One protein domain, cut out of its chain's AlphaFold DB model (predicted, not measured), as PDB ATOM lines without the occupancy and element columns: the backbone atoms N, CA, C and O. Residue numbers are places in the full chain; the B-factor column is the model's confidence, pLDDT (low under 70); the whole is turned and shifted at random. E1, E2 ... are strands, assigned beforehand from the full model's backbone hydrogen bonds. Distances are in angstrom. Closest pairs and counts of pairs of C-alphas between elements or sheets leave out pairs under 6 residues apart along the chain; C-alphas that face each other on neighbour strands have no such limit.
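What this domain is: This is residues 56 to 138 of the 170 residues of the protein "Protein disulfide-isomerase SCO2" of Tetrabaena socialis (UniProt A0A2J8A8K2). With little regular structure, the domain is a thin rod: residues 56 to 71 at one end, the sheet E4, E1, E5 in the middle, the hairpin E2 and E3 toward the other end. The 83 printed residues have no named helix and five strands, E1 to E5 along the chain; the class is all strand, with 22 residues in named elements, and both sheets are antiparallel. It is loose, radius of gyration of the C-alphas 17.1 A, spanning 60 by 25 by 19 A.

How they stand to each other: E1, residues 72 to 77, is the inner strand between E4, residues 109 to 114, and E5, residues 131 to 134. Within hydrogen-bond range are N 110 and O 76, 2.8 A, and N 75 and O 131, 2.9 A. E2, residues 86 to 88, and E3, residues 98 to 100, form a hairpin, with N 87 and O 99 within hydrogen-bond range at 2.8 A. E1 and E3 are apart.

Where its parts are: E1, 16.6 A long, begins at C-alpha 72, (9.597, -11.676, -11.134). E4 measures 16.2 A; E5 ends at C-alpha 134, (12.228, -16.252, -14.623).

The domain as a whole: The farthest C-alphas, Ala 56 and Arg 94, are 60.4 A apart. The printed part has no cut. The link E4 to E5 is long. pLDDT is under 70 at residues 70, 92 to 95 and 120 to 138.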
ATOM      1  N   ALA A  56      13.545   0.727 -19.329       74.81
ATOM      2  CA  ALA A  56      13.241   1.536 -18.146       74.81
ATOM      3  C   ALA A  56      12.581   0.720 -17.021       74.81
ATOM      4  O   ALA A  56      12.866   0.938 -15.845       74.81
ATOM      5  N   ASP A  57      11.736  -0.242 -17.387       73.38
ATOM      6  CA  ASP A  57      11.061  -1.116 -16.434       73.38
ATOM      7  C   ASP A  57      12.000  -2.205 -15.905       73.38
ATOM      8  O   ASP A  57      11.922  -2.564 -14.734       73.38
ATOM      9  N   LYS A  58      12.927  -2.698 -16.736       73.75
ATOM     10  CA  LYS A  58      13.958  -3.659 -16.308       73.75
ATOM     11  C   LYS A  58      14.902  -3.087 -15.252       73.75
ATOM     12  O   LYS A  58      15.330  -3.814 -14.364       73.75
ATOM     13  N   ALA A  59      15.220  -1.798 -15.350       78.31
ATOM     14  CA  ALA A  59      16.082  -1.102 -14.397       78.31
ATOM     15  C   ALA A  59      15.358  -0.701 -13.096       78.31
ATOM     16  O   ALA A  59      15.976  -0.135 -12.194       78.31
ATOM     17  N   CYS A  60      14.049  -0.939 -12.994       78.56
ATOM     18  CA  CYS A  60      13.268  -0.593 -11.816       78.56
ATOM     19  C   CYS A  60      13.472  -1.632 -10.701       78.56
ATOM     20  O   CYS A  60      13.107  -2.795 -10.860       78.56
ATOM     21  N   ASP A  61      14.019  -1.207  -9.560       80.06
ATOM     22  CA  ASP A  61      14.127  -2.060  -8.373       80.06
ATOM     23  C   ASP A  61      12.770  -2.134  -7.639       80.06
ATOM     24  O   ASP A  61      12.284  -1.097  -7.161       80.06
ATOM     25  N   PRO A  62      12.151  -3.328  -7.507       75.81
ATOM     26  CA  PRO A  62      10.892  -3.500  -6.776       75.81
ATOM     27  C   PRO A  62      10.996  -3.185  -5.274       75.81
ATOM     28  O   PRO A  62       9.969  -2.937  -4.642       75.81
ATOM     29  N   GLY A  63      12.197  -3.242  -4.686       75.12
ATOM     30  CA  GLY A  63      12.429  -2.975  -3.268       75.12
ATOM     31  C   GLY A  63      12.370  -1.486  -2.928       75.12
ATOM     32  O   GLY A  63      11.959  -1.123  -1.827       75.12
ATOM     33  N   GLU A  64      12.726  -0.624  -3.885       80.88
ATOM     34  CA  GLU A  64      12.779   0.829  -3.697       80.88
ATOM     35  C   GLU A  64      11.610   1.565  -4.368       80.88
ATOM     36  O   GLU A  64      11.146   2.595  -3.870       80.88
ATOM     37  N   ARG A  65      11.126   1.072  -5.516       78.00
ATOM     38  CA  ARG A  65      10.156   1.775  -6.371       78.00
ATOM     39  C   ARG A  65       8.964   0.884  -6.720       78.00
ATOM     40  O   ARG A  65       9.055  -0.334  -6.809       78.00
ATOM     41  N   ARG A  66       7.800   1.501  -6.966       78.50
ATOM     42  CA  ARG A  66       6.590   0.788  -7.422       78.50
ATOM     43  C   ARG A  66       6.657   0.533  -8.929       78.50
ATOM     44  O   ARG A  66       6.117   1.314  -9.709       78.50
ATOM     45  N   CYS A  67       7.312  -0.553  -9.323       79.88
ATOM     46  CA  CYS A  67       7.424  -0.956 -10.724       79.88
ATOM     47  C   CYS A  67       6.058  -1.386 -11.292       79.88
ATOM     48  O   CYS A  67       5.256  -2.031 -10.606       79.88
ATOM     49  N   LYS A  68       5.759  -0.987 -12.536       73.75
ATOM     50  CA  LYS A  68       4.445  -1.206 -13.171       73.75
ATOM     51  C   LYS A  68       4.317  -2.599 -13.789       73.75
ATOM     52  O   LYS A  68       3.237  -3.186 -13.751       73.75
ATOM     53  N   THR A  69       5.398  -3.120 -14.355       73.81
ATOM     54  CA  THR A  69       5.447  -4.431 -15.007       73.81
ATOM     55  C   THR A  69       5.941  -5.508 -14.033       73.81
ATOM     56  O   THR A  69       6.813  -5.243 -13.207       73.81
ATOM     57  N   PRO A  70       5.366  -6.726 -14.066       68.94
ATOM     58  CA  PRO A  70       5.807  -7.829 -13.218       68.94
ATOM     59  C   PRO A  70       7.188  -8.320 -13.663       68.94
ATOM     60  O   PRO A  70       7.325  -8.928 -14.721       68.94
ATOM     61  N   ILE A  71       8.202  -8.057 -12.839       73.38
ATOM     62  CA  ILE A  71       9.606  -8.391 -13.125       73.38
ATOM     63  C   ILE A  71       9.914  -9.843 -12.741       73.38
ATOM     64  O   ILE A  71      10.692 -10.514 -13.417       73.38
ATOM     65  N   TYR A  72       9.283 -10.357 -11.679       76.31
ATOM     66  CA  TYR A  72       9.597 -11.676 -11.134       76.31
ATOM     67  C   TYR A  72       8.445 -12.641 -11.322       76.31
ATOM     68  O   TYR A  72       7.299 -12.363 -10.957       76.31
ATOM     69  N   THR A  73       8.788 -13.815 -11.840       83.06
ATOM     70  CA  THR A  73       7.880 -14.952 -11.916       83.06
ATOM     71  C   THR A  73       8.482 -16.131 -11.172       83.06
ATOM     72  O   THR A  73       9.607 -16.549 -11.456       83.06
ATOM     73  N   TYR A  74       7.730 -16.665 -10.217       83.31
ATOM     74  CA  TYR A  74       8.178 -17.765  -9.374       83.31
ATOM     75  C   TYR A  74       7.033 -18.727  -9.084       83.31
ATOM     76  O   TYR A  74       5.862 -18.360  -9.149       83.31
ATOM     77  N   GLU A  75       7.367 -19.967  -8.768       87.00
ATOM     78  CA  GLU A  75       6.406 -20.996  -8.392       87.00
ATOM     79  C   GLU A  75       6.588 -21.345  -6.923       87.00
ATOM     80  O   GLU A  75       7.714 -21.404  -6.436       87.00
ATOM     81  N   SER A  76       5.483 -21.546  -6.210       87.75
ATOM     82  CA  SER A  76       5.491 -21.969  -4.810       87.75
ATOM     83  C   SER A  76       4.651 -23.229  -4.620       87.75
ATOM     84  O   SER A  76       3.705 -23.479  -5.376       87.75
ATOM     85  N   LYS A  77       4.985 -24.047  -3.613       89.62
ATOM     86  CA  LYS A  77       4.157 -25.201  -3.238       89.62
ATOM     87  C   LYS A  77       2.755 -24.741  -2.853       89.62
ATOM     88  O   LYS A  77       2.581 -23.838  -2.037       89.62
ATOM     89  N   CYS A  78       1.744 -25.417  -3.387       90.75
ATOM     90  CA  CYS A  78       0.363 -25.176  -3.003       90.75
ATOM     91  C   CYS A  78       0.170 -25.488  -1.516       90.75
ATOM     92  O   CYS A  78       0.476 -26.593  -1.064       90.75
ATOM     93  N   HIS A  79      -0.391 -24.536  -0.772       88.38
ATOM     94  CA  HIS A  79      -0.615 -24.673   0.667       88.38
ATOM     95  C   HIS A  79      -1.555 -25.843   1.012       88.38
ATOM     96  O   HIS A  79      -1.312 -26.578   1.962       88.38
ATOM     97  N   SER A  80      -2.590 -26.071   0.197       88.94
ATOM     98  CA  SER A  80      -3.634 -27.066   0.472       88.94
ATOM     99  C   SER A  80      -3.178 -28.521   0.298       88.94
ATOM    100  O   SER A  80      -3.665 -29.403   0.998       88.94
ATOM    101  N   CYS A  81      -2.270 -28.795  -0.645       91.12
ATOM    102  CA  CYS A  81      -1.807 -30.157  -0.960       91.12
ATOM    103  C   CYS A  81      -0.296 -30.351  -0.772       91.12
ATOM    104  O   CYS A  81       0.226 -31.424  -1.078       91.12
ATOM    105  N   SER A  82       0.412 -29.326  -0.287       90.19
ATOM    106  CA  SER A  82       1.849 -29.359   0.015       90.19
ATOM    107  C   SER A  82       2.720 -29.855  -1.149       90.19
ATOM    108  O   SER A  82       3.669 -30.605  -0.945       90.19
ATOM    109  N   GLY A  83       2.392 -29.470  -2.387       88.75
ATOM    110  CA  GLY A  83       3.158 -29.879  -3.572       88.75
ATOM    111  C   GLY A  83       2.682 -31.165  -4.252       88.75
ATOM    112  O   GLY A  83       3.154 -31.472  -5.339       88.75
ATOM    113  N   THR A  84       1.744 -31.914  -3.663       91.25
ATOM    114  CA  THR A  84       1.346 -33.232  -4.205       91.25
ATOM    115  C   THR A  84       0.323 -33.157  -5.333       91.25
ATOM    116  O   THR A  84       0.201 -34.095  -6.109       91.25
ATOM    117  N   GLY A  85      -0.459 -32.076  -5.404       92.19
ATOM    118  CA  GLY A  85      -1.562 -31.944  -6.361       92.19
ATOM    119  C   GLY A  85      -2.836 -32.700  -5.971       92.19
ATOM    120  O   GLY A  85      -3.872 -32.491  -6.600       92.19
ATOM    121  N   PHE A  86      -2.821 -33.488  -4.892       92.94
ATOM    122  CA  PHE A  86      -3.962 -34.298  -4.458       92.94
ATOM    123  C   PHE A  86      -4.323 -34.050  -2.992       92.94
ATOM    124  O   PHE A  86      -3.482 -33.718  -2.163       92.94
ATOM    125  N   MET A  87      -5.600 -34.221  -2.665       90.56
ATOM    126  CA  MET A  87      -6.133 -34.145  -1.309       90.56
ATOM    127  C   MET A  87      -6.811 -35.469  -0.962       90.56
ATOM    128  O   MET A  87      -7.506 -36.060  -1.789       90.56
ATOM    129  N   LYS A  88      -6.617 -35.944   0.268       87.12
ATOM    130  CA  LYS A  88      -7.318 -37.120   0.795       87.12
ATOM    131  C   LYS A  88      -8.613 -36.668   1.462       87.12
ATOM    132  O   LYS A  88      -8.587 -35.750   2.278       87.12
ATOM    133  N   SER A  89      -9.730 -37.314   1.141       81.31
ATOM    134  CA  SER A  89     -10.968 -37.113   1.895       81.31
ATOM    135  C   SER A  89     -10.821 -37.665   3.311       81.31
ATOM    136  O   SER A  89     -10.331 -38.781   3.509       81.31
ATOM    137  N   ILE A  90     -11.257 -36.877   4.294       71.94
ATOM    138  CA  ILE A  90     -11.369 -37.308   5.686       71.94
ATOM    139  C   ILE A  90     -12.645 -38.148   5.784       71.94
ATOM    140  O   ILE A  90     -13.723 -37.645   6.089       71.94
ATOM    141  N   ALA A  91     -12.544 -39.433   5.454       72.25
ATOM    142  CA  ALA A  91     -13.636 -40.374   5.646       72.25
ATOM    143  C   ALA A  91     -13.488 -41.068   7.002       72.25
ATOM    144  O   ALA A  91     -12.447 -41.659   7.296       72.25
ATOM    145  N   ASN A  92     -14.559 -41.058   7.798       65.62
ATOM    146  CA  ASN A  92     -14.654 -41.820   9.039       65.62
ATOM    147  C   ASN A  92     -14.754 -43.322   8.723       65.62
ATOM    148  O   ASN A  92     -15.831 -43.912   8.711       65.62
ATOM    149  N   GLY A  93     -13.611 -43.945   8.441       64.25
ATOM    150  CA  GLY A  93     -13.374 -45.330   8.831       64.25
ATOM    151  C   GLY A  93     -13.124 -46.370   7.743       64.25
ATOM    152  O   GLY A  93     -12.605 -47.414   8.118       64.25
ATOM    153  N   ARG A  94     -13.451 -46.183   6.446       65.50
ATOM    154  CA  ARG A  94     -13.268 -47.295   5.466       65.50
ATOM    155  C   ARG A  94     -12.812 -46.967   4.043       65.50
ATOM    156  O   ARG A  94     -12.215 -47.835   3.420       65.50
ATOM    157  N   HIS A  95     -13.008 -45.751   3.527       68.12
ATOM    158  CA  HIS A  95     -12.568 -45.405   2.167       68.12
ATOM    159  C   HIS A  95     -12.033 -43.972   2.108       68.12
ATOM    160  O   HIS A  95     -12.802 -43.019   2.034       68.12
ATOM    161  N   ALA A  96     -10.709 -43.819   2.143       76.81
ATOM    162  CA  ALA A  96     -10.061 -42.547   1.847       76.81
ATOM    163  C   ALA A  96      -9.937 -42.403   0.325       76.81
ATOM    164  O   ALA A  96      -9.083 -43.033  -0.298       76.81
ATOM    165  N   SER A  97     -10.804 -41.601  -0.284       84.50
ATOM    166  CA  SER A  97     -10.703 -41.257  -1.702       84.50
ATOM    167  C   SER A  97      -9.714 -40.104  -1.909       84.50
ATOM    168  O   SER A  97      -9.682 -39.140  -1.135       84.50
ATOM    169  N   LEU A  98      -8.885 -40.226  -2.948       89.00
ATOM    170  CA  LEU A  98      -7.984 -39.176  -3.416       89.00
ATOM    171  C   LEU A  98      -8.709 -38.306  -4.441       89.00
ATOM    172  O   LEU A  98      -9.277 -38.817  -5.403       89.00
ATOM    173  N   TYR A  99      -8.659 -36.994  -4.239       90.44
ATOM    174  CA  TYR A  99      -9.233 -35.994  -5.133       90.44
ATOM    175  C   TYR A  99      -8.133 -35.065  -5.627       90.44
ATOM    176  O   TYR A  99      -7.147 -34.826  -4.929       90.44
ATOM    177  N   THR A 100      -8.303 -34.514  -6.821       94.19
ATOM    178  CA  THR A 100      -7.444 -33.433  -7.301       94.19
ATOM    179  C   THR A 100      -7.612 -32.211  -6.402       94.19
ATOM    180  O   THR A 100      -8.718 -31.843  -6.009       94.19
ATOM    181  N   CYS A 101      -6.498 -31.583  -6.036       93.50
ATOM    182  CA  CYS A 101      -6.519 -30.362  -5.246       93.50
ATOM    183  C   CYS A 101      -7.093 -29.226  -6.097       93.50
ATOM    184  O   CYS A 101      -6.506 -28.872  -7.122       93.50
ATOM    185  N   LEU A 102      -8.212 -28.638  -5.666       92.19
ATOM    186  CA  LEU A 102      -8.853 -27.541  -6.395       92.19
ATOM    187  C   LEU A 102      -7.995 -26.269  -6.396       92.19
ATOM    188  O   LEU A 102      -7.971 -25.559  -7.395       92.19
ATOM    189  N   SER A 103      -7.251 -25.999  -5.318       91.25
ATOM    190  CA  SER A 103      -6.448 -24.774  -5.185       91.25
ATOM    191  C   SER A 103      -5.311 -24.665  -6.209       91.25
ATOM    192  O   SER A 103      -4.895 -23.560  -6.532       91.25
ATOM    193  N   CYS A 104      -4.800 -25.792  -6.707       91.81
ATOM    194  CA  CYS A 104      -3.740 -25.842  -7.721       91.81
ATOM    195  C   CYS A 104      -4.132 -26.681  -8.943       91.81
ATOM    196  O   CYS A 104      -3.255 -27.107  -9.688       91.81
ATOM    197  N   THR A 105      -5.416 -27.027  -9.076       94.00
ATOM    198  CA  THR A 105      -5.960 -27.841 -10.176       94.00
ATOM    199  C   THR A 105      -5.134 -29.098 -10.496       94.00
ATOM    200  O   THR A 105      -4.911 -29.420 -11.658       94.00
ATOM    201  N   GLY A 106      -4.634 -29.798  -9.472       91.50
ATOM    202  CA  GLY A 106      -3.820 -31.010  -9.659       91.50
ATOM    203  C   GLY A 106      -2.316 -30.815  -9.907       91.50
ATOM    204  O   GLY A 106      -1.596 -31.804  -9.928       91.50
ATOM    205  N   LEU A 107      -1.811 -29.583 -10.039       92.19
ATOM    206  CA  LEU A 107      -0.392 -29.320 -10.341       92.19
ATOM    207  C   LEU A 107       0.540 -29.454  -9.128       92.19
ATOM    208  O   LEU A 107       1.732 -29.691  -9.275       92.19
ATOM    209  N   GLY A 108       0.021 -29.231  -7.921       90.38
ATOM    210  CA  GLY A 108       0.809 -29.202  -6.685       90.38
ATOM    211  C   GLY A 108       1.524 -27.875  -6.423       90.38
ATOM    212  O   GLY A 108       1.745 -27.532  -5.263       90.38
ATOM    213  N   TYR A 109       1.791 -27.088  -7.462       89.69
ATOM    214  CA  TYR A 109       2.458 -25.789  -7.385       89.69
ATOM    215  C   TYR A 109       1.579 -24.679  -7.963       89.69
ATOM    216  O   TYR A 109       0.691 -24.928  -8.779       89.69
ATOM    217  N   VAL A 110       1.804 -23.451  -7.499       88.19
ATOM    218  CA  VAL A 110       1.094 -22.249  -7.941       88.19
ATOM    219  C   VAL A 110       2.112 -21.237  -8.447       88.19
ATOM    220  O   VAL A 110       3.085 -20.923  -7.760       88.19
ATOM    221  N   ARG A 111       1.880 -20.722  -9.656       87.62
ATOM    222  CA  ARG A 111       2.717 -19.696 -10.275       87.62
ATOM    223  C   ARG A 111       2.280 -18.309  -9.816       87.62
ATOM    224  O   ARG A 111       1.106 -17.956  -9.899       87.62
ATOM    225  N   HIS A 112       3.242 -17.521  -9.365       85.06
ATOM    226  CA  HIS A 112       3.074 -16.157  -8.895       85.06
ATOM    227  C   HIS A 112       3.867 -15.192  -9.769       85.06
ATOM    228  O   HIS A 112       4.957 -15.506 -10.254       85.06
ATOM    229  N   THR A 113       3.324 -13.992  -9.932       84.94
ATOM    230  CA  THR A 113       3.981 -12.873 -10.601       84.94
ATOM    231  C   THR A 113       3.964 -11.667  -9.672       84.94
ATOM    232  O   THR A 113       2.948 -11.362  -9.046       84.94
ATOM    233  N   THR A 114       5.103 -10.994  -9.525       80.31
ATOM    234  CA  THR A 114       5.222  -9.828  -8.644       80.31
ATOM    235  C   THR A 114       6.158  -8.776  -9.230       80.31
ATOM    236  O   THR A 114       7.164  -9.083  -9.870       80.31
ATOM    237  N   ALA A 115       5.792  -7.517  -9.000       77.94
ATOM    238  CA  ALA A 115       6.603  -6.331  -9.273       77.94
ATOM    239  C   ALA A 115       7.027  -5.612  -7.980       77.94
ATOM    240  O   ALA A 115       7.625  -4.547  -8.043       77.94
ATOM    241  N   ARG A 116       6.618  -6.127  -6.809       72.88
ATOM    242  CA  ARG A 116       6.703  -5.409  -5.522       72.88
ATOM    243  C   ARG A 116       7.733  -5.977  -4.564       72.88
ATOM    244  O   ARG A 116       8.094  -5.315  -3.605       72.88
ATOM    245  N   PHE A 117       8.119  -7.228  -4.757       76.06
ATOM    246  CA  PHE A 117       9.119  -7.865  -3.922       76.06
ATOM    247  C   PHE A 117       9.924  -8.836  -4.762       76.06
ATOM    248  O   PHE A 117       9.398  -9.473  -5.677       76.06
ATOM    249  N   THR A 118      11.192  -8.953  -4.412       75.75
ATOM    250  CA  THR A 118      12.074  -9.971  -4.957       75.75
ATOM    251  C   THR A 118      11.799 -11.266  -4.194       75.75
ATOM    252  O   THR A 118      11.912 -11.266  -2.964       75.75
ATOM    253  N   PRO A 119      11.367 -12.355  -4.858       72.25
ATOM    254  CA  PRO A 119      11.144 -13.623  -4.174       72.25
ATOM    255  C   PRO A 119      12.457 -14.128  -3.548       72.25
ATOM    256  O   PRO A 119      13.523 -13.914  -4.134       72.25
ATOM    257  N   PRO A 120      12.401 -14.773  -2.367       67.88
ATOM    258  CA  PRO A 120      13.589 -15.319  -1.723       67.88
ATOM    259  C   PRO A 120      14.226 -16.400  -2.605       67.88
ATOM    260  O   PRO A 120      13.529 -17.196  -3.237       67.88
ATOM    261  N   GLU A 121      15.558 -16.414  -2.655       65.81
ATOM    262  CA  GLU A 121      16.315 -17.425  -3.399       65.81
ATOM    263  C   GLU A 121      16.056 -18.827  -2.801       65.81
ATOM    264  O   GLU A 121      15.882 -18.965  -1.580       65.81
ATOM    265  N   PRO A 122      16.020 -19.882  -3.637       61.03
ATOM    266  CA  PRO A 122      15.783 -21.242  -3.167       61.03
ATOM    267  C   PRO A 122      16.877 -21.656  -2.171       61.03
ATOM    268  O   PRO A 122      18.054 -21.720  -2.518       61.03
ATOM    269  N   GLY A 123      16.485 -21.943  -0.925       56.94
ATOM    270  CA  GLY A 123      17.392 -22.383   0.147       56.94
ATOM    271  C   GLY A 123      17.663 -21.357   1.253       56.94
ATOM    272  O   GLY A 123      18.379 -21.671   2.204       56.94
ATOM    273  N   GLN A 124      17.084 -20.154   1.184       57.94
ATOM    274  CA  GLN A 124      17.206 -19.166   2.258       57.94
ATOM    275  C   GLN A 124      16.173 -19.420   3.372       57.94
ATOM    276  O   GLN A 124      14.991 -19.655   3.108       57.94
ATOM    277  N   ALA A 125      16.631 -19.403   4.629       38.34
ATOM    278  CA  ALA A 125      15.841 -19.765   5.806       38.34
ATOM    279  C   ALA A 125      14.537 -18.946   5.903       38.34
ATOM    280  O   ALA A 125      14.571 -17.735   6.110       38.34
ATOM    281  N   GLY A 126      13.394 -19.623   5.750       51.59
ATOM    282  CA  GLY A 126      12.054 -19.032   5.850       51.59
ATOM    283  C   GLY A 126      11.273 -18.935   4.535       51.59
ATOM    284  O   GLY A 126      10.080 -18.644   4.572       51.59
ATOM    285  N   GLY A 127      11.893 -19.215   3.384       49.78
ATOM    286  CA  GLY A 127      11.170 -19.360   2.120       49.78
ATOM    287  C   GLY A 127      10.531 -20.744   2.022       49.78
ATOM    288  O   GLY A 127      11.226 -21.752   2.153       49.78
ATOM    289  N   SER A 128       9.221 -20.823   1.758       55.31
ATOM    290  CA  SER A 128       8.663 -22.027   1.128       55.31
ATOM    291  C   SER A 128       9.506 -22.344  -0.110       55.31
ATOM    292  O   SER A 128      10.063 -21.421  -0.690       55.31
ATOM    293  N   GLU A 129       9.671 -23.614  -0.491       61.19
ATOM    294  CA  GLU A 129      10.449 -23.995  -1.682       61.19
ATOM    295  C   GLU A 129       9.920 -23.253  -2.923       61.19
ATOM    296  O   GLU A 129       8.969 -23.693  -3.575       61.19
ATOM    297  N   THR A 130      10.483 -22.076  -3.189       60.75
ATOM    298  CA  THR A 130      10.099 -21.184  -4.269       60.75
ATOM    299  C   THR A 130      11.127 -21.326  -5.365       60.75
ATOM    300  O   THR A 130      12.297 -20.996  -5.177       60.75
ATOM    301  N   PHE A 131      10.691 -21.830  -6.514       63.34
ATOM    302  CA  PHE A 131      11.538 -21.958  -7.689       63.34
ATOM    303  C   PHE A 131      11.250 -20.784  -8.628       63.34
ATOM    304  O   PHE A 131      10.141 -20.620  -9.141       63.34
ATOM    305  N   THR A 132      12.233 -19.909  -8.821       58.81
ATOM    306  CA  THR A 132      12.123 -18.764  -9.732       58.81
ATOM    307  C   THR A 132      12.416 -19.218 -11.162       58.81
ATOM    308  O   THR A 132      13.576 -19.359 -11.540       58.81
ATOM    309  N   MET A 133      11.373 -19.432 -11.968       57.06
ATOM    310  CA  MET A 133      11.494 -19.822 -13.385       57.06
ATOM    311  C   MET A 133      11.944 -18.677 -14.302       57.06
ATOM    312  O   MET A 133      12.372 -18.917 -15.425       57.06
ATOM    313  N   GLY A 134      11.844 -17.427 -13.846       53.66
ATOM    314  CA  GLY A 134      12.228 -16.252 -14.623       53.66
ATOM    315  C   GLY A 134      12.979 -15.264 -13.752       53.66
ATOM    316  O   GLY A 134      12.393 -14.298 -13.265       53.66
ATOM    317  N   ARG A 135      14.269 -15.520 -13.527       45.72
ATOM    318  CA  ARG A 135      15.192 -14.477 -13.075       45.72
ATOM    319  C   ARG A 135      15.433 -13.567 -14.291       45.72
ATOM    320  O   ARG A 135      15.857 -14.110 -15.313       45.72
ATOM    321  N   PRO A 136      15.178 -12.243 -14.248       53.16
ATOM    322  CA  PRO A 136      15.729 -11.368 -15.282       53.16
ATOM    323  C   PRO A 136      17.241 -11.591 -15.283       53.16
ATOM    324  O   PRO A 136      17.819 -11.695 -14.196       53.16
ATOM    325  N   GLU A 137      17.858 -11.767 -16.457       50.94
ATOM    326  CA  GLU A 137      19.306 -11.959 -16.552       50.94
ATOM    327  C   GLU A 137      19.973 -10.851 -15.740       50.94
ATOM    328  O   GLU A 137      19.965  -9.683 -16.122       50.94
ATOM    329  N   ARG A 138      20.494 -11.212 -14.561       52.28
ATOM    330  CA  ARG A 138      21.390 -10.337 -13.824       52.28
ATOM    331  C   ARG A 138      22.528 -10.153 -14.801       52.28
ATOM    332  O   ARG A 138      23.115 -11.172 -15.178       52.28
TER     333      ARG A 138